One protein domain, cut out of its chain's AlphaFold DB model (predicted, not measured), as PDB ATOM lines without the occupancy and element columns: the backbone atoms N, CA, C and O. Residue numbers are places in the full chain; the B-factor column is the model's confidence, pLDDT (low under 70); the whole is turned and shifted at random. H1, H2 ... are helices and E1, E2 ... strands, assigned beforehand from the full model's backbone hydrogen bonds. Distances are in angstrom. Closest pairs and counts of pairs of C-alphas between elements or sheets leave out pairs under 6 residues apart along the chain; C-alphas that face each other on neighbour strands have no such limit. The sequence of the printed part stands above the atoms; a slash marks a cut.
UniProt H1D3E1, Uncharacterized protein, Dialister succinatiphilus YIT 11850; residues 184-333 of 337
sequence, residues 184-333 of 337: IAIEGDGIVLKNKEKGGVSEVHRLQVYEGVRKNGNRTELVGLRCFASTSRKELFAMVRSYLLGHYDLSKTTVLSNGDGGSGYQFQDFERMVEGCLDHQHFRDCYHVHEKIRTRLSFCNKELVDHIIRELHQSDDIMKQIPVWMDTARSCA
ATOM      1  N   ILE A 184     -25.936 -92.620  41.685       91.31
ATOM      2  CA  ILE A 184     -26.248 -91.674  42.761       91.31
ATOM      3  C   ILE A 184     -25.200 -91.778  43.862       91.31
ATOM      4  O   ILE A 184     -24.689 -92.858  44.158       91.31
ATOM      5  N   ALA A 185     -24.901 -90.650  44.490       88.94
ATOM      6  CA  ALA A 185     -24.002 -90.570  45.624       88.94
ATOM      7  C   ALA A 185     -24.770 -90.210  46.898       88.94
ATOM      8  O   ALA A 185     -25.692 -89.387  46.874       88.94
ATOM      9  N   ILE A 186     -24.388 -90.837  48.011       91.56
ATOM     10  CA  ILE A 186     -24.972 -90.628  49.332       91.56
ATOM     11  C   ILE A 186     -23.867 -90.333  50.340       91.56
ATOM     12  O   ILE A 186     -22.989 -91.158  50.571       91.56
ATOM     13  N   GLU A 187     -23.943 -89.193  51.010       89.00
ATOM     14  CA  GLU A 187     -22.989 -88.828  52.060       89.00
ATOM     15  C   GLU A 187     -23.707 -88.659  53.393       89.00
ATOM     16  O   GLU A 187     -24.740 -87.984  53.464       89.00
ATOM     17  N   GLY A 188     -23.167 -89.281  54.439       87.44
ATOM     18  CA  GLY A 188     -23.691 -89.217  55.798       87.44
ATOM     19  C   GLY A 188     -22.701 -88.642  56.791       87.44
ATOM     20  O   GLY A 188     -21.529 -89.001  56.779       87.44
ATOM     21  N   ASP A 189     -23.208 -87.770  57.655       83.31
ATOM     22  CA  ASP A 189     -22.427 -87.087  58.684       83.31
ATOM     23  C   ASP A 189     -23.291 -86.808  59.928       83.31
ATOM     24  O   ASP A 189     -24.528 -86.755  59.843       83.31
ATOM     25  N   GLY A 190     -22.655 -86.655  61.086       83.56
ATOM     26  CA  GLY A 190     -23.269 -86.387  62.384       83.56
ATOM     27  C   GLY A 190     -22.701 -85.120  63.020       83.56
ATOM     28  O   GLY A 190     -21.496 -84.976  63.200       83.56
ATOM     29  N   ILE A 191     -23.575 -84.188  63.404       82.12
ATOM     30  CA  ILE A 191     -23.182 -82.945  64.073       82.12
ATOM     31  C   ILE A 191     -23.622 -82.994  65.531       82.12
ATOM     32  O   ILE A 191     -24.810 -83.094  65.846       82.12
ATOM     33  N   VAL A 192     -22.658 -82.843  66.432       82.94
ATOM     34  CA  VAL A 192     -22.897 -82.809  67.874       82.94
ATOM     35  C   VAL A 192     -23.299 -81.401  68.323       82.94
ATOM     36  O   VAL A 192     -22.529 -80.446  68.213       82.94
ATOM     37  N   LEU A 193     -24.496 -81.271  68.893       79.75
ATOM     38  CA  LEU A 193     -25.014 -80.053  69.510       79.75
ATOM     39  C   LEU A 193     -24.889 -80.131  71.034       79.75
ATOM     40  O   LEU A 193     -25.418 -81.030  71.692       79.75
ATOM     41  N   LYS A 194     -24.221 -79.134  71.619       76.19
ATOM     42  CA  LYS A 194     -24.178 -78.959  73.075       76.19
ATOM     43  C   LYS A 194     -25.497 -78.345  73.547       76.19
ATOM     44  O   LYS A 194     -25.809 -77.211  73.177       76.19
ATOM     45  N   ASN A 195     -26.262 -79.067  74.367       72.12
ATOM     46  CA  ASN A 195     -27.500 -78.534  74.933       72.12
ATOM     47  C   ASN A 195     -27.225 -77.652  76.159       72.12
ATOM     48  O   ASN A 195     -26.138 -77.649  76.735       72.12
ATOM     49  N   LYS A 196     -28.247 -76.885  76.561       59.41
ATOM     50  CA  LYS A 196     -28.194 -76.016  77.748       59.41
ATOM     51  C   LYS A 196     -28.232 -76.786  79.072       59.41
ATOM     52  O   LYS A 196     -27.771 -76.256  80.078       59.41
ATOM     53  N   GLU A 197     -28.779 -77.998  79.089       61.16
ATOM     54  CA  GLU A 197     -28.740 -78.864  80.269       61.16
ATOM     55  C   GLU A 197     -27.334 -79.449  80.436       61.16
ATOM     56  O   GLU A 197     -26.745 -79.949  79.475       61.16
ATOM     57  N   LYS A 198     -26.776 -79.372  81.652       44.22
ATOM     58  CA  LYS A 198     -25.437 -79.903  81.952       44.22
ATOM     59  C   LYS A 198     -25.371 -81.389  81.581       44.22
ATOM     60  O   LYS A 198     -26.025 -82.207  82.213       44.22
ATOM     61  N   GLY A 199     -24.551 -81.715  80.582       57.66
ATOM     62  CA  GLY A 199     -24.319 -83.088  80.113       57.66
ATOM     63  C   GLY A 199     -25.251 -83.560  78.994       57.66
ATOM     64  O   GLY A 199     -25.018 -84.628  78.439       57.66
ATOM     65  N   GLY A 200     -26.261 -82.770  78.612       59.03
ATOM     66  CA  GLY A 200     -27.128 -83.092  77.483       59.03
ATOM     67  C   GLY A 200     -26.410 -82.847  76.159       59.03
ATOM     68  O   GLY A 200     -26.117 -81.706  75.800       59.03
ATOM     69  N   VAL A 201     -26.149 -83.911  75.411       64.88
ATOM     70  CA  VAL A 201     -25.633 -83.833  74.045       64.88
ATOM     71  C   VAL A 201     -26.736 -84.311  73.111       64.88
ATOM     72  O   VAL A 201     -27.237 -85.419  73.272       64.88
ATOM     73  N   SER A 202     -27.142 -83.463  72.170       76.62
ATOM     74  CA  SER A 202     -28.032 -83.866  71.079       76.62
ATOM     75  C   SER A 202     -27.203 -84.011  69.820       76.62
ATOM     76  O   SER A 202     -26.405 -83.136  69.511       76.62
ATOM     77  N   GLU A 203     -27.409 -85.076  69.065       82.75
ATOM     78  CA  GLU A 203     -26.778 -85.242  67.762       82.75
ATOM     79  C   GLU A 203     -27.804 -84.955  66.666       82.75
ATOM     80  O   GLU A 203     -28.963 -85.371  66.752       82.75
ATOM     81  N   VAL A 204     -27.399 -84.197  65.650       86.12
ATOM     82  CA  VAL A 204     -28.163 -84.031  64.416       86.12
ATOM     83  C   VAL A 204     -27.465 -84.837  63.342       86.12
ATOM     84  O   VAL A 204     -26.352 -84.527  62.930       86.12
ATOM     85  N   HIS A 205     -28.159 -85.861  62.877       88.75
ATOM     86  CA  HIS A 205     -27.726 -86.710  61.789       88.75
ATOM     87  C   HIS A 205     -28.147 -86.087  60.464       88.75
ATOM     88  O   HIS A 205     -29.283 -85.620  60.333       88.75
ATOM     89  N   ARG A 206     -27.255 -86.106  59.476       89.56
ATOM     90  CA  ARG A 206     -27.494 -85.586  58.132       89.56
ATOM     91  C   ARG A 206     -27.129 -86.634  57.088       89.56
ATOM     92  O   ARG A 206     -26.084 -87.267  57.181       89.56
ATOM     93  N   LEU A 207     -27.989 -86.782  56.087       90.94
ATOM     94  CA  LEU A 207     -27.718 -87.532  54.864       90.94
ATOM     95  C   LEU A 207     -27.998 -86.624  53.671       90.94
ATOM     96  O   LEU A 207     -28.995 -85.902  53.660       90.94
ATOM     97  N   GLN A 208     -27.147 -86.659  52.658       91.38
ATOM     98  CA  GLN A 208     -27.399 -85.992  51.386       91.38
ATOM     99  C   GLN A 208     -27.302 -86.985  50.238       91.38
ATOM    100  O   GLN A 208     -26.428 -87.843  50.244       91.38
ATOM    101  N   VAL A 209     -28.212 -86.864  49.276       91.88
ATOM    102  CA  VAL A 209     -28.285 -87.682  48.063       91.88
ATOM    103  C   VAL A 209     -28.137 -86.755  46.866       91.88
ATOM    104  O   VAL A 209     -28.816 -85.731  46.818       91.88
ATOM    105  N   TYR A 210     -27.277 -87.083  45.912       90.00
ATOM    106  CA  TYR A 210     -27.099 -86.298  44.690       90.00
ATOM    107  C   TYR A 210     -26.753 -87.196  43.498       90.00
ATOM    108  O   TYR A 210     -26.276 -88.314  43.661       90.00
ATOM    109  N   GLU A 211     -27.033 -86.712  42.293       86.75
ATOM    110  CA  GLU A 211     -26.950 -87.477  41.036       86.75
ATOM    111  C   GLU A 211     -25.635 -87.226  40.287       86.75
ATOM    112  O   GLU A 211     -25.300 -87.911  39.327       86.75
ATOM    113  N   GLY A 212     -24.876 -86.212  40.701       78.56
ATOM    114  CA  GLY A 212     -23.595 -85.901  40.091       78.56
ATOM    115  C   GLY A 212     -23.012 -84.584  40.566       78.56
ATOM    116  O   GLY A 212     -23.565 -83.888  41.420       78.56
ATOM    117  N   VAL A 213     -21.875 -84.238  39.976       78.62
ATOM    118  CA  VAL A 213     -21.093 -83.060  40.331       78.62
ATOM    119  C   VAL A 213     -20.811 -82.251  39.072       78.62
ATOM    120  O   VAL A 213     -20.272 -82.772  38.097       78.62
ATOM    121  N   ARG A 214     -21.147 -80.961  39.089       76.31
ATOM    122  CA  ARG A 214     -20.883 -80.024  37.995       76.31
ATOM    123  C   ARG A 214     -19.912 -78.948  38.458       76.31
ATOM    124  O   ARG A 214     -20.117 -78.318  39.491       76.31
ATOM    125  N   LYS A 215     -18.869 -78.687  37.669       80.56
ATOM    126  CA  LYS A 215     -17.991 -77.533  37.897       80.56
ATOM    127  C   LYS A 215     -18.600 -76.274  37.287       80.56
ATOM    128  O   LYS A 215     -19.011 -76.276  36.131       80.56
ATOM    129  N   ASN A 216     -18.609 -75.202  38.066       76.94
ATOM    130  CA  ASN A 216     -18.977 -73.853  37.664       76.94
ATOM    131  C   ASN A 216     -17.796 -72.920  37.991       76.94
ATOM    132  O   ASN A 216     -17.673 -72.383  39.097       76.94
ATOM    133  N   GLY A 217     -16.849 -72.824  37.053       82.06
ATOM    134  CA  GLY A 217     -15.550 -72.188  37.289       82.06
ATOM    135  C   GLY A 217     -14.768 -72.893  38.406       82.06
ATOM    136  O   GLY A 217     -14.520 -74.095  38.327       82.06
ATOM    137  N   ASN A 218     -14.418 -72.145  39.459       83.75
ATOM    138  CA  ASN A 218     -13.729 -72.666  40.652       83.75
ATOM    139  C   ASN A 218     -14.674 -73.295  41.687       83.75
ATOM    140  O   ASN A 218     -14.204 -73.831  42.690       83.75
ATOM    141  N   ARG A 219     -15.994 -73.185  41.500       66.12
ATOM    142  CA  ARG A 219     -16.981 -73.749  42.422       66.12
ATOM    143  C   ARG A 219     -17.517 -75.066  41.887       66.12
ATOM    144  O   ARG A 219     -17.646 -75.267  40.682       66.12
ATOM    145  N   THR A 220     -17.855 -75.943  42.813       78.31
ATOM    146  CA  THR A 220     -18.434 -77.249  42.532       78.31
ATOM    147  C   THR A 220     -19.883 -77.238  43.001       78.31
ATOM    148  O   THR A 220     -20.159 -76.859  44.137       78.31
ATOM    149  N   GLU A 221     -20.806 -77.627  42.129       78.12
ATOM    150  CA  GLU A 221     -22.240 -77.706  42.404       78.12
ATOM    151  C   GLU A 221     -22.702 -79.164  42.329       78.12
ATOM    152  O   GLU A 221     -22.358 -79.885  41.391       78.12
ATOM    153  N   LEU A 222     -23.496 -79.593  43.309       83.25
ATOM    154  CA  LEU A 222     -24.107 -80.921  43.318       83.25
ATOM    155  C   LEU A 222     -25.404 -80.898  42.503       83.25
ATOM    156  O   LEU A 222     -26.279 -80.058  42.725       83.25
ATOM    157  N   VAL A 223     -25.528 -81.821  41.554       81.06
ATOM    158  CA  VAL A 223     -26.701 -81.970  40.684       81.06
ATOM    159  C   VAL A 223     -27.714 -82.886  41.365       81.06
ATOM    160  O   VAL A 223     -27.338 -83.895  41.954       81.06
ATOM    161  N   GLY A 224     -29.000 -82.526  41.321       83.44
ATOM    162  CA  GLY A 224     -30.059 -83.343  41.927       83.44
ATOM    163  C   GLY A 224     -29.964 -83.453  43.455       83.44
ATOM    164  O   GLY A 224     -30.468 -84.412  44.035       83.44
ATOM    165  N   LEU A 225     -29.305 -82.494  44.120       86.88
ATOM    166  CA  LEU A 225     -29.057 -82.542  45.561       86.88
ATOM    167  C   LEU A 225     -30.357 -82.559  46.372       86.88
ATOM    168  O   LEU A 225     -31.197 -81.657  46.285       86.88
ATOM    169  N   ARG A 226     -30.455 -83.541  47.262       89.69
ATOM    170  CA  ARG A 226     -31.476 -83.637  48.294       89.69
ATOM    171  C   ARG A 226     -30.824 -83.883  49.649       89.69
ATOM    172  O   ARG A 226     -30.156 -84.891  49.847       89.69
ATOM    173  N   CYS A 227     -31.054 -82.975  50.591       89.50
ATOM    174  CA  CYS A 227     -30.548 -83.075  51.958       89.50
ATOM    175  C   CYS A 227     -31.652 -83.527  52.916       89.50
ATOM    176  O   CYS A 227     -32.799 -83.099  52.806       89.50
ATOM    177  N   PHE A 228     -31.270 -84.348  53.886       88.56
ATOM    178  CA  PHE A 228     -32.119 -84.890  54.932       88.56
ATOM    179  C   PHE A 228     -31.421 -84.711  56.276       88.56
ATOM    180  O   PHE A 228     -30.214 -84.936  56.378       88.56
ATOM    181  N   ALA A 229     -32.166 -84.335  57.313       88.19
ATOM    182  CA  ALA A 229     -31.627 -84.222  58.662       88.19
ATOM    183  C   ALA A 229     -32.641 -84.674  59.716       88.19
ATOM    184  O   ALA A 229     -33.847 -84.481  59.558       88.19
ATOM    185  N   SER A 230     -32.161 -85.288  60.796       85.69
ATOM    186  CA  SER A 230     -32.988 -85.672  61.942       85.69
ATOM    187  C   SER A 230     -32.143 -85.826  63.201       85.69
ATOM    188  O   SER A 230     -30.973 -86.186  63.135       85.69
ATOM    189  N   THR A 231     -32.756 -85.631  64.365       85.31
ATOM    190  CA  THR A 231     -32.166 -86.021  65.655       85.31
ATOM    191  C   THR A 231     -32.306 -87.519  65.936       85.31
ATOM    192  O   THR A 231     -31.669 -88.047  66.838       85.31
ATOM    193  N   SER A 232     -33.140 -88.225  65.164       86.81
ATOM    194  CA  SER A 232     -33.282 -89.679  65.219       86.81
ATOM    195  C   SER A 232     -32.681 -90.297  63.967       86.81
ATOM    196  O   SER A 232     -33.228 -90.175  62.867       86.81
ATOM    197  N   ARG A 233     -31.570 -91.014  64.145       86.50
ATOM    198  CA  ARG A 233     -30.892 -91.745  63.071       86.50
ATOM    199  C   ARG A 233     -31.821 -92.733  62.371       86.50
ATOM    200  O   ARG A 233     -31.883 -92.776  61.149       86.50
ATOM    201  N   LYS A 234     -32.617 -93.474  63.145       88.06
ATOM    202  CA  LYS A 234     -33.589 -94.435  62.611       88.06
ATOM    203  C   LYS A 234     -34.634 -93.754  61.719       88.06
ATOM    204  O   LYS A 234     -34.938 -94.269  60.648       88.06
ATOM    205  N   GLU A 235     -35.167 -92.603  62.141       87.31
ATOM    206  CA  GLU A 235     -36.103 -91.824  61.315       87.31
ATOM    207  C   GLU A 235     -35.432 -91.310  60.039       87.31
ATOM    208  O   GLU A 235     -36.038 -91.366  58.971       87.31
ATOM    209  N   LEU A 236     -34.184 -90.841  60.142       89.00
ATOM    210  CA  LEU A 236     -33.426 -90.328  59.003       89.00
ATOM    211  C   LEU A 236     -33.234 -91.398  57.925       89.00
ATOM    212  O   LEU A 236     -33.601 -91.178  56.774       89.00
ATOM    213  N   PHE A 237     -32.712 -92.566  58.302       90.00
ATOM    214  CA  PHE A 237     -32.473 -93.666  57.367       90.00
ATOM    215  C   PHE A 237     -33.776 -94.171  56.734       90.00
ATOM    216  O   PHE A 237     -33.819 -94.427  55.534       90.00
ATOM    217  N   ALA A 238     -34.867 -94.253  57.505       88.81
ATOM    218  CA  ALA A 238     -36.176 -94.622  56.968       88.81
ATOM    219  C   ALA A 238     -36.693 -93.600  55.938       88.81
ATOM    220  O   ALA A 238     -37.224 -93.986  54.896       88.81
ATOM    221  N   MET A 239     -36.511 -92.304  56.207       88.19
ATOM    222  CA  MET A 239     -36.903 -91.225  55.301       88.19
ATOM    223  C   MET A 239     -36.093 -91.252  54.000       88.19
ATOM    224  O   MET A 239     -36.681 -91.161  52.922       88.19
ATOM    225  N   VAL A 240     -34.771 -91.439  54.085       90.81
ATOM    226  CA  VAL A 240     -33.910 -91.548  52.897       90.81
ATOM    227  C   VAL A 240     -34.247 -92.800  52.094       90.81
ATOM    228  O   VAL A 240     -34.469 -92.689  50.894       90.81
ATOM    229  N   ARG A 241     -34.400 -93.967  52.734       91.00
ATOM    230  CA  ARG A 241     -34.817 -95.203  52.048       91.00
ATOM    231  C   ARG A 241     -36.150 -95.030  51.319       91.00
ATOM    232  O   ARG A 241     -36.269 -95.409  50.159       91.00
ATOM    233  N   SER A 242     -37.144 -94.415  51.966       88.25
ATOM    234  CA  SER A 242     -38.438 -94.148  51.325       88.25
ATOM    235  C   SER A 242     -38.318 -93.185  50.144       88.25
ATOM    236  O   SER A 242     -39.047 -93.344  49.168       88.25
ATOM    237  N   TYR A 243     -37.431 -92.191  50.225       88.31
ATOM    238  CA  TYR A 243     -37.158 -91.290  49.111       88.31
ATOM    239  C   TYR A 243     -36.492 -92.026  47.946       88.31
ATOM    240  O   TYR A 243     -36.964 -91.902  46.823       88.31
ATOM    241  N   LEU A 244     -35.451 -92.821  48.209       90.00
ATOM    242  CA  LEU A 244     -34.733 -93.573  47.179       90.00
ATOM    243  C   LEU A 244     -35.674 -94.511  46.414       90.00
ATOM    244  O   LEU A 244     -35.750 -94.429  45.193       90.00
ATOM    245  N   LEU A 245     -36.454 -95.324  47.135       87.12
ATOM    246  CA  LEU A 245     -37.406 -96.272  46.543       87.12
ATOM    247  C   LEU A 245     -38.570 -95.590  45.813       87.12
ATOM    248  O   LEU A 245     -39.128 -96.157  44.879       87.12
ATOM    249  N   GLY A 246     -38.971 -94.396  46.257       84.00
ATOM    250  CA  GLY A 246     -40.044 -93.627  45.628       84.00
ATOM    251  C   GLY A 246     -39.583 -92.747  44.463       84.00
ATOM    252  O   GLY A 246     -40.430 -92.200  43.763       84.00
ATOM    253  N   HIS A 247     -38.273 -92.557  44.275       85.38
ATOM    254  CA  HIS A 247     -37.741 -91.587  43.314       85.38
ATOM    255  C   HIS A 247     -36.849 -92.193  42.228       85.38
ATOM    256  O   HIS A 247     -36.845 -91.671  41.111       85.38
ATOM    257  N   TYR A 248     -36.146 -93.288  42.526       87.50
ATOM    258  CA  TYR A 248     -35.190 -93.924  41.624       87.50
ATOM    259  C   TYR A 248     -35.542 -95.389  41.360       87.50
ATOM    260  O   TYR A 248     -36.057 -96.092  42.227       87.50
ATOM    261  N   ASP A 249     -35.205 -95.864  40.161       89.12
ATOM    262  CA  ASP A 249     -35.184 -97.295  39.845       89.12
ATOM    263  C   ASP A 249     -33.837 -97.879  40.291       89.12
ATOM    264  O   ASP A 249     -32.914 -98.019  39.488       89.12
ATOM    265  N   LEU A 250     -33.715 -98.187  41.589       89.75
ATOM    266  CA  LEU A 250     -32.447 -98.636  42.176       89.75
ATOM    267  C   LEU A 250     -31.863 -99.857  41.452       89.75
ATOM    268  O   LEU A 250     -30.646 -99.933  41.309       89.75
ATOM    269  N   SER A 251     -32.700-100.748  40.908       90.19
ATOM    270  CA  SER A 251     -32.258-101.969  40.213       90.19
ATOM    271  C   SER A 251     -31.321-101.723  39.022       90.19
ATOM    272  O   SER A 251     -30.646-102.645  38.567       90.19
ATOM    273  N   LYS A 252     -31.271-100.483  38.518       89.31
ATOM    274  CA  LYS A 252     -30.416-100.044  37.406       89.31
ATOM    275  C   LYS A 252     -29.418 -98.954  37.795       89.31
ATOM    276  O   LYS A 252     -28.761 -98.404  36.918       89.31
ATOM    277  N   THR A 253     -29.327 -98.619  39.076       89.44
ATOM    278  CA  THR A 253     -28.514 -97.510  39.572       89.44
ATOM    279  C   THR A 253     -27.400 -98.039  40.463       89.44
ATOM    280  O   THR A 253     -27.653 -98.777  41.418       89.44
ATOM    281  N   THR A 254     -26.169 -97.620  40.181       87.25
ATOM    282  CA  THR A 254     -25.032 -97.813  41.084       87.25
ATOM    283  C   THR A 254     -25.065 -96.747  42.173       87.25
ATOM    284  O   THR A 254     -25.210 -95.553  41.899       87.25
ATOM    285  N   VAL A 255     -24.919 -97.164  43.427       89.19
ATOM    286  CA  VAL A 255     -24.908 -96.261  44.576       89.19
ATOM    287  C   VAL A 255     -23.502 -96.158  45.143       89.19
ATOM    288  O   VAL A 255     -22.911 -97.150  45.561       89.19
ATOM    289  N   LEU A 256     -22.983 -94.936  45.203       87.69
ATOM    290  CA  LEU A 256     -21.757 -94.616  45.925       87.69
ATOM    291  C   LEU A 256     -22.151 -94.055  47.288       87.69
ATOM    292  O   LEU A 256     -22.933 -93.110  47.351       87.69
ATOM    293  N   SER A 257     -21.639 -94.602  48.388       87.00
ATOM    294  CA  SER A 257     -21.894 -94.028  49.711       87.00
ATOM    295  C   SER A 257     -20.632 -93.739  50.501       87.00
ATOM    296  O   SER A 257     -19.639 -94.453  50.405       87.00
ATOM    297  N   ASN A 258     -20.676 -92.692  51.316       83.75
ATOM    298  CA  ASN A 258     -19.576 -92.289  52.175       83.75
ATOM    299  C   ASN A 258     -20.088 -91.885  53.568       83.75
ATOM    300  O   ASN A 258     -21.155 -91.281  53.699       83.75
ATOM    301  N   GLY A 259     -19.320 -92.229  54.602       79.94
ATOM    302  CA  GLY A 259     -19.523 -91.777  55.975       79.94
ATOM    303  C   GLY A 259     -18.243 -91.822  56.818       79.94
ATOM    304  O   GLY A 259     -17.248 -92.467  56.468       79.94
ATOM    305  N   ASP A 260     -18.289 -91.165  57.974       75.31
ATOM    306  CA  ASP A 260     -17.174 -91.007  58.926       75.31
ATOM    307  C   ASP A 260     -16.805 -92.295  59.704       75.31
ATOM    308  O   ASP A 260     -15.728 -92.420  60.313       75.31
ATOM    309  N   GLY A 261     -17.704 -93.282  59.683       71.69
ATOM    310  CA  GLY A 261     -17.591 -94.531  60.425       71.69
ATOM    311  C   GLY A 261     -17.913 -94.466  61.900       71.69
ATOM    312  O   GLY A 261     -17.589 -95.422  62.610       71.69
ATOM    313  N   GLY A 262     -18.548 -93.388  62.346       72.56
ATOM    314  CA  GLY A 262     -19.216 -93.325  63.633       72.56
ATOM    315  C   GLY A 262     -20.340 -94.357  63.746       72.56
ATOM    316  O   GLY A 262     -20.724 -95.027  62.780       72.56
ATOM    317  N   SER A 263     -20.866 -94.514  64.962       70.50
ATOM    318  CA  SER A 263     -22.020 -95.381  65.213       70.50
ATOM    319  C   SER A 263     -23.161 -95.003  64.262       70.50
ATOM    320  O   SER A 263     -23.633 -93.869  64.289       70.50
ATOM    321  N   GLY A 264     -23.615 -95.954  63.440       69.56
ATOM    322  CA  GLY A 264     -24.713 -95.764  62.489       69.56
ATOM    323  C   GLY A 264     -24.363 -95.118  61.146       69.56
ATOM    324  O   GLY A 264     -25.276 -94.809  60.387       69.56
ATOM    325  N   TYR A 265     -23.075 -94.917  60.860       81.56
ATOM    326  CA  TYR A 265     -22.552 -94.549  59.539       81.56
ATOM    327  C   TYR A 265     -21.522 -95.583  59.067       81.56
ATOM    328  O   TYR A 265     -20.458 -95.275  58.518       81.56
ATOM    329  N   GLN A 266     -21.807 -96.851  59.350       80.38
ATOM    330  CA  GLN A 266     -21.014 -97.981  58.892       80.38
ATOM    331  C   GLN A 266     -21.595 -98.531  57.592       80.38
ATOM    332  O   GLN A 266     -22.756 -98.296  57.267       80.38
ATOM    333  N   PHE A 267     -20.793 -99.312  56.870       81.38
ATOM    334  CA  PHE A 267     -21.206 -99.958  55.623       81.38
ATOM    335  C   PHE A 267     -22.597-100.606  55.712       81.38
ATOM    336  O   PHE A 267     -23.452-100.322  54.882       81.38
ATOM    337  N   GLN A 268     -22.844-101.388  56.769       85.31
ATOM    338  CA  GLN A 268     -24.098-102.122  56.979       85.31
ATOM    339  C   GLN A 268     -25.328-101.207  57.087       85.31
ATOM    340  O   GLN A 268     -26.427-101.595  56.692       85.31
ATOM    341  N   ASP A 269     -25.161 -99.995  57.626       86.06
ATOM    342  CA  ASP A 269     -26.252 -99.028  57.742       86.06
ATOM    343  C   ASP A 269     -26.665 -98.521  56.352       86.06
ATOM    344  O   ASP A 269     -27.855 -98.435  56.041       86.06
ATOM    345  N   PHE A 270     -25.678 -98.235  55.495       87.19
ATOM    346  CA  PHE A 270     -25.914 -97.817  54.113       87.19
ATOM    347  C   PHE A 270     -26.422 -98.967  53.243       87.19
ATOM    348  O   PHE A 270     -27.374 -98.764  52.499       87.19
ATOM    349  N   GLU A 271     -25.850-100.165  53.374       88.31
ATOM    350  CA  GLU A 271     -26.227-101.362  52.609       88.31
ATOM    351  C   GLU A 271     -27.728-101.664  52.750       88.31
ATOM    352  O   GLU A 271     -28.441-101.815  51.761       88.31
ATOM    353  N   ARG A 272     -28.257-101.625  53.981       88.25
ATOM    354  CA  ARG A 272     -29.701-101.802  54.238       88.25
ATOM    355  C   ARG A 272     -30.567-100.691  53.643       88.25
ATOM    356  O   ARG A 272     -31.739-100.907  53.336       88.25
ATOM    357  N   MET A 273     -30.031 -99.479  53.541       89.44
ATOM    358  CA  MET A 273     -30.755 -98.320  53.017       89.44
ATOM    359  C   MET A 273     -30.899 -98.370  51.493       89.44
ATOM    360  O   MET A 273     -31.910 -97.896  50.978       89.44
ATOM    361  N   VAL A 274     -29.913 -98.942  50.798       91.44
ATOM    362  CA  VAL A 274     -29.827 -98.992  49.326       91.44
ATOM    363  C   VAL A 274     -30.105-100.389  48.762       91.44
ATOM    364  O   VAL A 274     -29.793-100.679  47.610       91.44
ATOM    365  N   GLU A 275     -30.694-101.258  49.580       90.69
ATOM    366  CA  GLU A 275     -31.078-102.618  49.213       90.69
ATOM    367  C   GLU A 275     -31.868-102.645  47.893       90.69
ATOM    368  O   GLU A 275     -32.838-101.904  47.713       90.69
ATOM    369  N   GLY A 276     -31.446-103.517  46.973       88.81
ATOM    370  CA  GLY A 276     -32.024-103.632  45.633       88.81
ATOM    371  C   GLY A 276     -31.379-102.734  44.574       88.81
ATOM    372  O   GLY A 276     -31.897-102.678  43.458       88.81
ATOM    373  N   CYS A 277     -30.279-102.043  44.895       91.56
ATOM    374  CA  CYS A 277     -29.481-101.344  43.891       91.56
ATOM    375  C   CYS A 277     -28.698-102.291  42.965       91.56
ATOM    376  O   CYS A 277     -28.491-103.458  43.299       91.56
ATOM    377  N   LEU A 278     -28.269-101.787  41.801       91.12
ATOM    378  CA  LEU A 278     -27.452-102.547  40.845       91.12
ATOM    379  C   LEU A 278     -26.085-102.920  41.438       91.12
ATOM    380  O   LEU A 278     -25.636-104.054  41.302       91.12
ATOM    381  N   ASP A 279     -25.431-101.946  42.069       88.25
ATOM    382  CA  ASP A 279     -24.139-102.090  42.739       88.25
ATOM    383  C   ASP A 279     -24.040-101.060  43.871       88.25
ATOM    384  O   ASP A 279     -24.539 -99.938  43.734       88.25
ATOM    385  N   HIS A 280     -23.386-101.423  44.976       89.81
ATOM    386  CA  HIS A 280     -23.154-100.529  46.112       89.81
ATOM    387  C   HIS A 280     -21.672-100.490  46.467       89.81
ATOM    388  O   HIS A 280     -21.100-101.475  46.929       89.81
ATOM    389  N   GLN A 281     -21.069 -99.310  46.330       84.88
ATOM    390  CA  GLN A 281     -19.693 -99.061  46.743       84.88
ATOM    391  C   GLN A 281     -19.672 -98.083  47.909       84.88
ATOM    392  O   GLN A 281     -20.203 -96.974  47.821       84.88
ATOM    393  N   HIS A 282     -19.057 -98.494  49.015       82.38
ATOM    394  CA  HIS A 282     -18.945 -97.675  50.215       82.38
ATOM    395  C   HIS A 282     -17.503 -97.278  50.491       82.38
ATOM    396  O   HIS A 282     -16.606 -98.121  50.537       82.38
ATOM    397  N   PHE A 283     -17.310 -95.997  50.771       80.81
ATOM    398  CA  PHE A 283     -16.019 -95.390  51.039       80.81
ATOM    399  C   PHE A 283     -16.004 -94.757  52.428       80.81
ATOM    400  O   PHE A 283     -17.038 -94.402  52.997       80.81
ATOM    401  N   ARG A 284     -14.800 -94.626  52.988       78.00
ATOM    402  CA  ARG A 284     -14.570 -93.789  54.165       78.00
ATOM    403  C   ARG A 284     -14.239 -92.382  53.723       78.00
ATOM    404  O   ARG A 284     -13.483 -92.199  52.772       78.00
ATOM    405  N   ASP A 285     -14.735 -91.418  54.479       73.44
ATOM    406  CA  ASP A 285     -14.522 -90.025  54.141       73.44
ATOM    407  C   ASP A 285     -13.044 -89.677  54.310       73.44
ATOM    408  O   ASP A 285     -12.473 -89.851  55.394       73.44
ATOM    409  N   CYS A 286     -12.410 -89.191  53.243       73.31
ATOM    410  CA  CYS A 286     -10.988 -88.883  53.261       73.31
ATOM    411  C   CYS A 286     -10.649 -87.784  54.277       73.31
ATOM    412  O   CYS A 286      -9.609 -87.869  54.930       73.31
ATOM    413  N   TYR A 287     -11.533 -86.803  54.485       76.56
ATOM    414  CA  TYR A 287     -11.356 -85.771  55.500       76.56
ATOM    415  C   TYR A 287     -11.302 -86.397  56.894       76.56
ATOM    416  O   TYR A 287     -10.339 -86.162  57.627       76.56
ATOM    417  N   HIS A 288     -12.263 -87.256  57.241       77.44
ATOM    418  CA  HIS A 288     -12.286 -87.903  58.557       77.44
ATOM    419  C   HIS A 288     -11.141 -88.902  58.747       77.44
ATOM    420  O   HIS A 288     -10.615 -89.046  59.855       77.44
ATOM    421  N   VAL A 289     -10.699 -89.569  57.678       80.56
ATOM    422  CA  VAL A 289      -9.484 -90.397  57.709       80.56
ATOM    423  C   VAL A 289      -8.265 -89.528  58.030       80.56
ATOM    424  O   VAL A 289      -7.512 -89.857  58.949       80.56
ATOM    425  N   HIS A 290      -8.091 -88.388  57.353       82.81
ATOM    426  CA  HIS A 290      -6.982 -87.466  57.625       82.81
ATOM    427  C   HIS A 290      -7.036 -86.898  59.033       82.81
ATOM    428  O   HIS A 290      -6.015 -86.854  59.716       82.81
ATOM    429  N   GLU A 291      -8.212 -86.467  59.472       83.44
ATOM    430  CA  GLU A 291      -8.436 -85.925  60.805       83.44
ATOM    431  C   GLU A 291      -8.053 -86.947  61.879       83.44
ATOM    432  O   GLU A 291      -7.309 -86.616  62.808       83.44
ATOM    433  N   LYS A 292      -8.462 -88.214  61.722       83.94
ATOM    434  CA  LYS A 292      -8.093 -89.297  62.646       83.94
ATOM    435  C   LYS A 292      -6.593 -89.573  62.635       83.94
ATOM    436  O   LYS A 292      -6.022 -89.729  63.713       83.94
ATOM    437  N   ILE A 293      -5.949 -89.600  61.466       83.56
ATOM    438  CA  ILE A 293      -4.492 -89.771  61.360       83.56
ATOM    439  C   ILE A 293      -3.777 -88.630  62.087       83.56
ATOM    440  O   ILE A 293      -2.938 -88.885  62.946       83.56
ATOM    441  N   ARG A 294      -4.149 -87.376  61.805       87.88
ATOM    442  CA  ARG A 294      -3.552 -86.188  62.434       87.88
ATOM    443  C   ARG A 294      -3.755 -86.167  63.944       87.88
ATOM    444  O   ARG A 294      -2.825 -85.860  64.677       87.88
ATOM    445  N   THR A 295      -4.952 -86.512  64.406       87.62
ATOM    446  CA  THR A 295      -5.286 -86.516  65.835       87.62
ATOM    447  C   THR A 295      -4.533 -87.617  66.575       87.62
ATOM    448  O   THR A 295      -3.914 -87.365  67.608       87.62
ATOM    449  N   ARG A 296      -4.544 -88.846  66.041       86.50
ATOM    450  CA  ARG A 296      -3.929 -90.006  66.699       86.50
ATOM    451  C   ARG A 296      -2.408 -89.995  66.627       86.50
ATOM    452  O   ARG A 296      -1.780 -90.427  67.579       86.50
ATOM    453  N   LEU A 297      -1.827 -89.485  65.542       88.69
ATOM    454  CA  LEU A 297      -0.377 -89.328  65.376       88.69
ATOM    455  C   LEU A 297       0.090 -87.910  65.722       88.69
ATOM    456  O   LEU A 297       1.120 -87.458  65.232       88.69
ATOM    457  N   SER A 298      -0.650 -87.198  66.573       86.81
ATOM    458  CA  SER A 298      -0.299 -85.837  67.005       86.81
ATOM    459  C   SER A 298       1.035 -85.762  67.759       86.81
ATOM    460  O   SER A 298       1.624 -84.690  67.859       86.81
ATOM    461  N   PHE A 299       1.534 -86.900  68.250       88.06
ATOM    462  CA  PHE A 299       2.861 -87.048  68.851       88.06
ATOM    463  C   PHE A 299       3.999 -87.200  67.820       88.06
ATOM    464  O   PHE A 299       5.169 -87.132  68.194       88.06
ATOM    465  N   CYS A 300       3.692 -87.430  66.539       87.56
ATOM    466  CA  CYS A 300       4.674 -87.527  65.456       87.56
ATOM    467  C   CYS A 300       4.980 -86.150  64.838       87.56
ATOM    468  O   CYS A 300       4.191 -85.212  64.931       87.56
ATOM    469  N   ASN A 301       6.112 -86.035  64.130       90.56
ATOM    470  CA  ASN A 301       6.419 -84.839  63.338       90.56
ATOM    471  C   ASN A 301       5.381 -84.658  62.210       90.56
ATOM    472  O   ASN A 301       5.040 -85.609  61.503       90.56
ATOM    473  N   LYS A 302       4.922 -83.418  62.018       90.19
ATOM    474  CA  LYS A 302       3.987 -83.016  60.965       90.19
ATOM    475  C   LYS A 302       4.406 -83.473  59.562       90.19
ATOM    476  O   LYS A 302       3.547 -83.933  58.821       90.19
ATOM    477  N   GLU A 303       5.688 -83.398  59.207       90.06
ATOM    478  CA  GLU A 303       6.189 -83.819  57.886       90.06
ATOM    479  C   GLU A 303       5.950 -85.310  57.628       90.06
ATOM    480  O   GLU A 303       5.539 -85.694  56.533       90.06
ATOM    481  N   LEU A 304       6.139 -86.142  58.659       86.00
ATOM    482  CA  LEU A 304       5.867 -87.576  58.600       86.00
ATOM    483  C   LEU A 304       4.365 -87.840  58.449       86.00
ATOM    484  O   LEU A 304       3.964 -88.639  57.609       86.00
ATOM    485  N   VAL A 305       3.527 -87.137  59.215       85.81
ATOM    486  CA  VAL A 305       2.061 -87.251  59.122       85.81
ATOM    487  C   VAL A 305       1.551 -86.818  57.741       85.81
ATOM    488  O   VAL A 305       0.713 -87.496  57.150       85.81
ATOM    489  N   ASP A 306       2.083 -85.724  57.190       86.69
ATOM    490  CA  ASP A 306       1.743 -85.233  55.850       86.69
ATOM    491  C   ASP A 306       2.267 -86.164  54.742       86.69
ATOM    492  O   ASP A 306       1.654 -86.268  53.679       86.69
ATOM    493  N   HIS A 307       3.391 -86.853  54.958       84.38
ATOM    494  CA  HIS A 307       3.864 -87.902  54.054       84.38
ATOM    495  C   HIS A 307       2.946 -89.131  54.089       84.38
ATOM    496  O   HIS A 307       2.484 -89.544  53.033       84.38
ATOM    497  N   ILE A 308       2.574 -89.627  55.277       82.44
ATOM    498  CA  ILE A 308       1.627 -90.745  55.445       82.44
ATOM    499  C   ILE A 308       0.307 -90.463  54.717       82.44
ATOM    500  O   ILE A 308      -0.178 -91.308  53.970       82.44
ATOM    501  N   ILE A 309      -0.261 -89.266  54.903       82.44
ATOM    502  CA  ILE A 309      -1.505 -88.871  54.227       82.44
ATOM    503  C   ILE A 309      -1.326 -88.837  52.704       82.44
ATOM    504  O   ILE A 309      -2.212 -89.290  51.990       82.44
ATOM    505  N   ARG A 310      -0.201 -88.321  52.189       81.88
ATOM    506  CA  ARG A 310       0.065 -88.297  50.740       81.88
ATOM    507  C   ARG A 310       0.190 -89.699  50.152       81.88
ATOM    508  O   ARG A 310      -0.433 -89.960  49.129       81.88
ATOM    509  N   GLU A 311       0.939 -90.581  50.807       79.00
ATOM    510  CA  GLU A 311       1.124 -91.965  50.357       79.00
ATOM    511  C   GLU A 311      -0.211 -92.715  50.312       79.00
ATOM    512  O   GLU A 311      -0.505 -93.355  49.308       79.00
ATOM    513  N   LEU A 312      -1.074 -92.538  51.321       72.69
ATOM    514  CA  LEU A 312      -2.431 -93.106  51.360       72.69
ATOM    515  C   LEU A 312      -3.278 -92.796  50.111       72.69
ATOM    516  O   LEU A 312      -4.097 -93.625  49.735       72.69
ATOM    517  N   HIS A 313      -3.087 -91.638  49.464       64.94
ATOM    518  CA  HIS A 313      -3.798 -91.270  48.223       64.94
ATOM    519  C   HIS A 313      -3.119 -91.750  46.949       64.94
ATOM    520  O   HIS A 313      -3.769 -91.869  45.916       64.94
ATOM    521  N   GLN A 314      -1.808 -91.977  46.987       60.50
ATOM    522  CA  GLN A 314      -1.049 -92.409  45.814       60.50
ATOM    523  C   GLN A 314      -1.181 -93.914  45.555       60.50
ATOM    524  O   GLN A 314      -0.677 -94.412  44.550       60.50
ATOM    525  N   SER A 315      -1.844 -94.645  46.452       48.72
ATOM    526  CA  SER A 315      -1.692 -96.086  46.527       48.72
ATOM    527  C   SER A 315      -2.941 -96.833  47.011       48.72
ATOM    528  O   SER A 315      -2.950 -97.468  48.065       48.72
ATOM    529  N   ASP A 316      -3.962 -96.913  46.157       47.59
ATOM    530  CA  ASP A 316      -4.999 -97.946  46.319       47.59
ATOM    531  C   ASP A 316      -4.395 -99.377  46.326       47.59
ATOM    532  O   ASP A 316      -4.985-100.307  46.875       47.59
ATOM    533  N   ASP A 317      -3.167 -99.559  45.816       42.22
ATOM    534  CA  ASP A 317      -2.426-100.831  45.836       42.22
ATOM    535  C   ASP A 317      -1.551-101.055  47.098       42.22
ATOM    536  O   ASP A 317      -1.224-102.202  47.417       42.22
ATOM    537  N   ILE A 318      -1.217-100.016  47.889       42.19
ATOM    538  CA  ILE A 318      -0.472-100.187  49.162       42.19
ATOM    539  C   ILE A 318      -1.353-100.830  50.231       42.19
ATOM    540  O   ILE A 318      -0.830-101.496  51.119       42.19
ATOM    541  N   MET A 319      -2.683-100.769  50.115       38.88
ATOM    542  CA  MET A 319      -3.585-101.521  50.999       38.88
ATOM    543  C   MET A 319      -3.322-103.042  50.992       38.88
ATOM    544  O   MET A 319      -3.694-103.716  51.951       38.88
ATOM    545  N   LYS A 320      -2.643-103.586  49.966       40.94
ATOM    546  CA  LYS A 320      -2.150-104.979  49.930       40.94
ATOM    547  C   LYS A 320      -0.744-105.168  50.522       40.94
ATOM    548  O   LYS A 320      -0.347-106.300  50.770       40.94
ATOM    549  N   GLN A 321       0.019-104.092  50.710       41.91
ATOM    550  CA  GLN A 321       1.438-104.105  51.093       41.91
ATOM    551  C   GLN A 321       1.715-103.532  52.492       41.91
ATOM    552  O   GLN A 321       2.859-103.547  52.942       41.91
ATOM    553  N   ILE A 322       0.692-103.042  53.198       43.31
ATOM    554  CA  ILE A 322       0.845-102.557  54.570       43.31
ATOM    555  C   ILE A 322       1.272-103.727  55.481       43.31
ATOM    556  O   ILE A 322       0.534-104.709  55.598       43.31
ATOM    557  N   PRO A 323       2.440-103.654  56.151       38.19
ATOM    558  CA  PRO A 323       2.905-104.741  56.994       38.19
ATOM    559  C   PRO A 323       2.044-104.886  58.259       38.19
ATOM    560  O   PRO A 323       1.489-103.921  58.787       38.19
ATOM    561  N   VAL A 324       2.011-106.116  58.775       37.53
ATOM    562  CA  VAL A 324       1.200-106.646  59.892       37.53
ATOM    563  C   VAL A 324       1.112-105.748  61.145       37.53
ATOM    564  O   VAL A 324       0.138-105.825  61.884       37.53
ATOM    565  N   TRP A 325       2.053-104.831  61.391       37.47
ATOM    566  CA  TRP A 325       2.012-103.922  62.548       37.47
ATOM    567  C   TRP A 325       0.970-102.790  62.439       37.47
ATOM    568  O   TRP A 325       0.545-102.247  63.460       37.47
ATOM    569  N   MET A 326       0.502-102.451  61.233       38.22
ATOM    570  CA  MET A 326      -0.648-101.552  61.048       38.22
ATOM    571  C   MET A 326      -1.990-102.281  61.230       38.22
ATOM    572  O   MET A 326      -2.985-101.643  61.580       38.22
ATOM    573  N   ASP A 327      -2.008-103.610  61.090       38.03
ATOM    574  CA  ASP A 327      -3.150-104.449  61.468       38.03
ATOM    575  C   ASP A 327      -3.360-104.419  62.992       38.03
ATOM    576  O   ASP A 327      -4.490-104.437  63.470       38.03
ATOM    577  N   THR A 328      -2.294-104.197  63.768       40.66
ATOM    578  CA  THR A 328      -2.359-103.919  65.210       40.66
ATOM    579  C   THR A 328      -3.001-102.560  65.515       40.66
ATOM    580  O   THR A 328      -3.808-102.455  66.432       40.66
ATOM    581  N   ALA A 329      -2.734-101.516  64.721       35.31
ATOM    582  CA  ALA A 329      -3.396-100.211  64.870       35.31
ATOM    583  C   ALA A 329      -4.876-100.245  64.434       35.31
ATOM    584  O   ALA A 329      -5.706 -99.516  64.984       35.31
ATOM    585  N   ARG A 330      -5.216-101.117  63.472       35.66
ATOM    586  CA  ARG A 330      -6.591-101.416  63.036       35.66
ATOM    587  C   ARG A 330      -7.338-102.303  64.038       35.66
ATOM    588  O   ARG A 330      -8.520-102.068  64.270       35.66
ATOM    589  N   SER A 331      -6.644-103.250  64.671       36.19
ATOM    590  CA  SER A 331      -7.102-104.035  65.824       36.19
ATOM    591  C   SER A 331      -7.413-103.112  67.001       36.19
ATOM    592  O   SER A 331      -8.510-103.161  67.524       36.19
ATOM    593  N   CYS A 332      -6.568-102.120  67.292       38.38
ATOM    594  CA  CYS A 332      -6.879-101.082  68.286       38.38
ATOM    595  C   CYS A 332      -7.966-100.075  67.844       38.38
ATOM    596  O   CYS A 332      -8.359 -99.210  68.623       38.38
ATOM    597  N   ALA A 333      -8.428-100.119  66.589       41.31
ATOM    598  CA  ALA A 333      -9.581 -99.352  66.107       41.31
ATOM    599  C   ALA A 333     -10.875-100.189  66.050       41.31
ATOM    600  O   ALA A 333     -11.951 -99.626  65.847       41.31
TER     601      ALA A 333
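Overview. This is residues 184 to 333 of the 337 residues of an uncharacterized protein of Dialister succinatiphilus YIT 11850 (UniProt H1D3E1). A twisted sheet of five strands, E5 E2 E1 E6 E7, forms a wall with H1 and H2 packed over one face, H1 along the strands and H2 slantwise to them, while the long hairpin of E1 and E2 runs on past the ends of the other strands. A small two-stranded arm, E3 and E4, turns away from the sheet, with residues 215 to 220 sticking out, and a helical hairpin of H3 and H4 lies past the end of E7, followed by a free tail that holds H5. The printed part has 150 residues, with five named helices and seven named strands in the order E1 E2 E3 E4 E5 H1 E6 H2 E7 H3 H4 H5; the class is mixed, helices and strands. The larger sheet is mixed, in the order E5 E2 E1 E6 E7, and the smaller one, E3 and E4, is antiparallel. The whole is only just loose, close to compact, with a radius of gyration of the C-alphas of 18.0 A and spans of 49 by 46 by 37 A.

Along the chain. E1, residues 184 to 194, begins with C-alpha 184 at (-26.248, -91.674, 42.761) and is 32.9 A long. E2, residues 201 to 210, is 29.5 A long. E3 is residues 212 to 216, E4 residues 219 to 223 and E5 residues 226 to 230. H1, residues 233 to 247, is 20.9 A long and begins with C-alpha 233 at (-30.892, -91.745, 63.071). E6 is residues 254 to 259, H2 residues 267 to 273 and E7 residues 279 to 284. H3, residues 286 to 296, is 15.2 A long, and H4, residues 302 to 314, is 18.5 A long. H5, residues 325 to 331, ends with C-alpha 331 at (-7.102, -104.035, 65.824).

Arrangement. In the larger sheet E1 and E2 form an antiparallel hairpin, with N 187 and O 208 2.9 A apart. E5, an edge strand, is antiparallel to E2, with N 207 and O 228 2.9 A apart. E1 and E6 are parallel neighbours, with N 186 and O 256 2.8 A apart, and E6 and the edge strand E7 are parallel, with N 257 and O 281 2.8 A apart. H1 and H2 on the same face make two layers, helices over one face of a sheet. H1 has a height over the sheet of 9.2 A, lies over E5 and E2, and runs along the strands, at 12 degrees to E5 on the local plane; its closest C-alphas to E5 are Leu 236 and Ser 230, 5.5 A apart. H2 has a height of 9.1 A and lies over E6, slantwise to it at 49 degrees on the local plane. H1, with residues 237 to 241 alone, touches H2 at a steep tilt of 53 degrees, the same way; the closest C-alphas are those of Arg 241 and Met 273, 5.2 A apart. E6, H2 and E7 are a strand-helix-strand unit, two parallel neighbours with a helix between along the chain, and E5, H1 and E6 are a split one, with E2 and E1 between its strands; both crossovers are right-handed. E2 runs on into E3 at 84 degrees, and E4 into E5 at 84 degrees. E3 and E4 form an antiparallel hairpin, with N 214 and O 221 2.8 A apart. H3 and H4 form a helical hairpin and touch at a shallow tilt of 32 degrees, opposite ways, H4 with residues 305 to 309 alone; the closest C-alphas are those of His 290 and Ile 309, 6.6 A apart. H3, H4 and H5 are not on the sheet, and H5 is apart from H3 and H4. In H1, H2 and H3 every O i to N i+4 pair is within hydrogen-bond range; in H4 it is 8 of 9 and in H5 2 of 3.

Size, cuts and confidence. The two C-alphas farthest apart are those of Gly 246 and Asn 301, 50.5 A. The printed part has no cut, and no link is long. Residues 314 to 333, of which 325 to 331 belong to H5, stand free. The mean pLDDT of the printed part is 77.6; residues 196 to 201, 219, 264 and 313 to 333 are under 70, and H5 has a mean of 37.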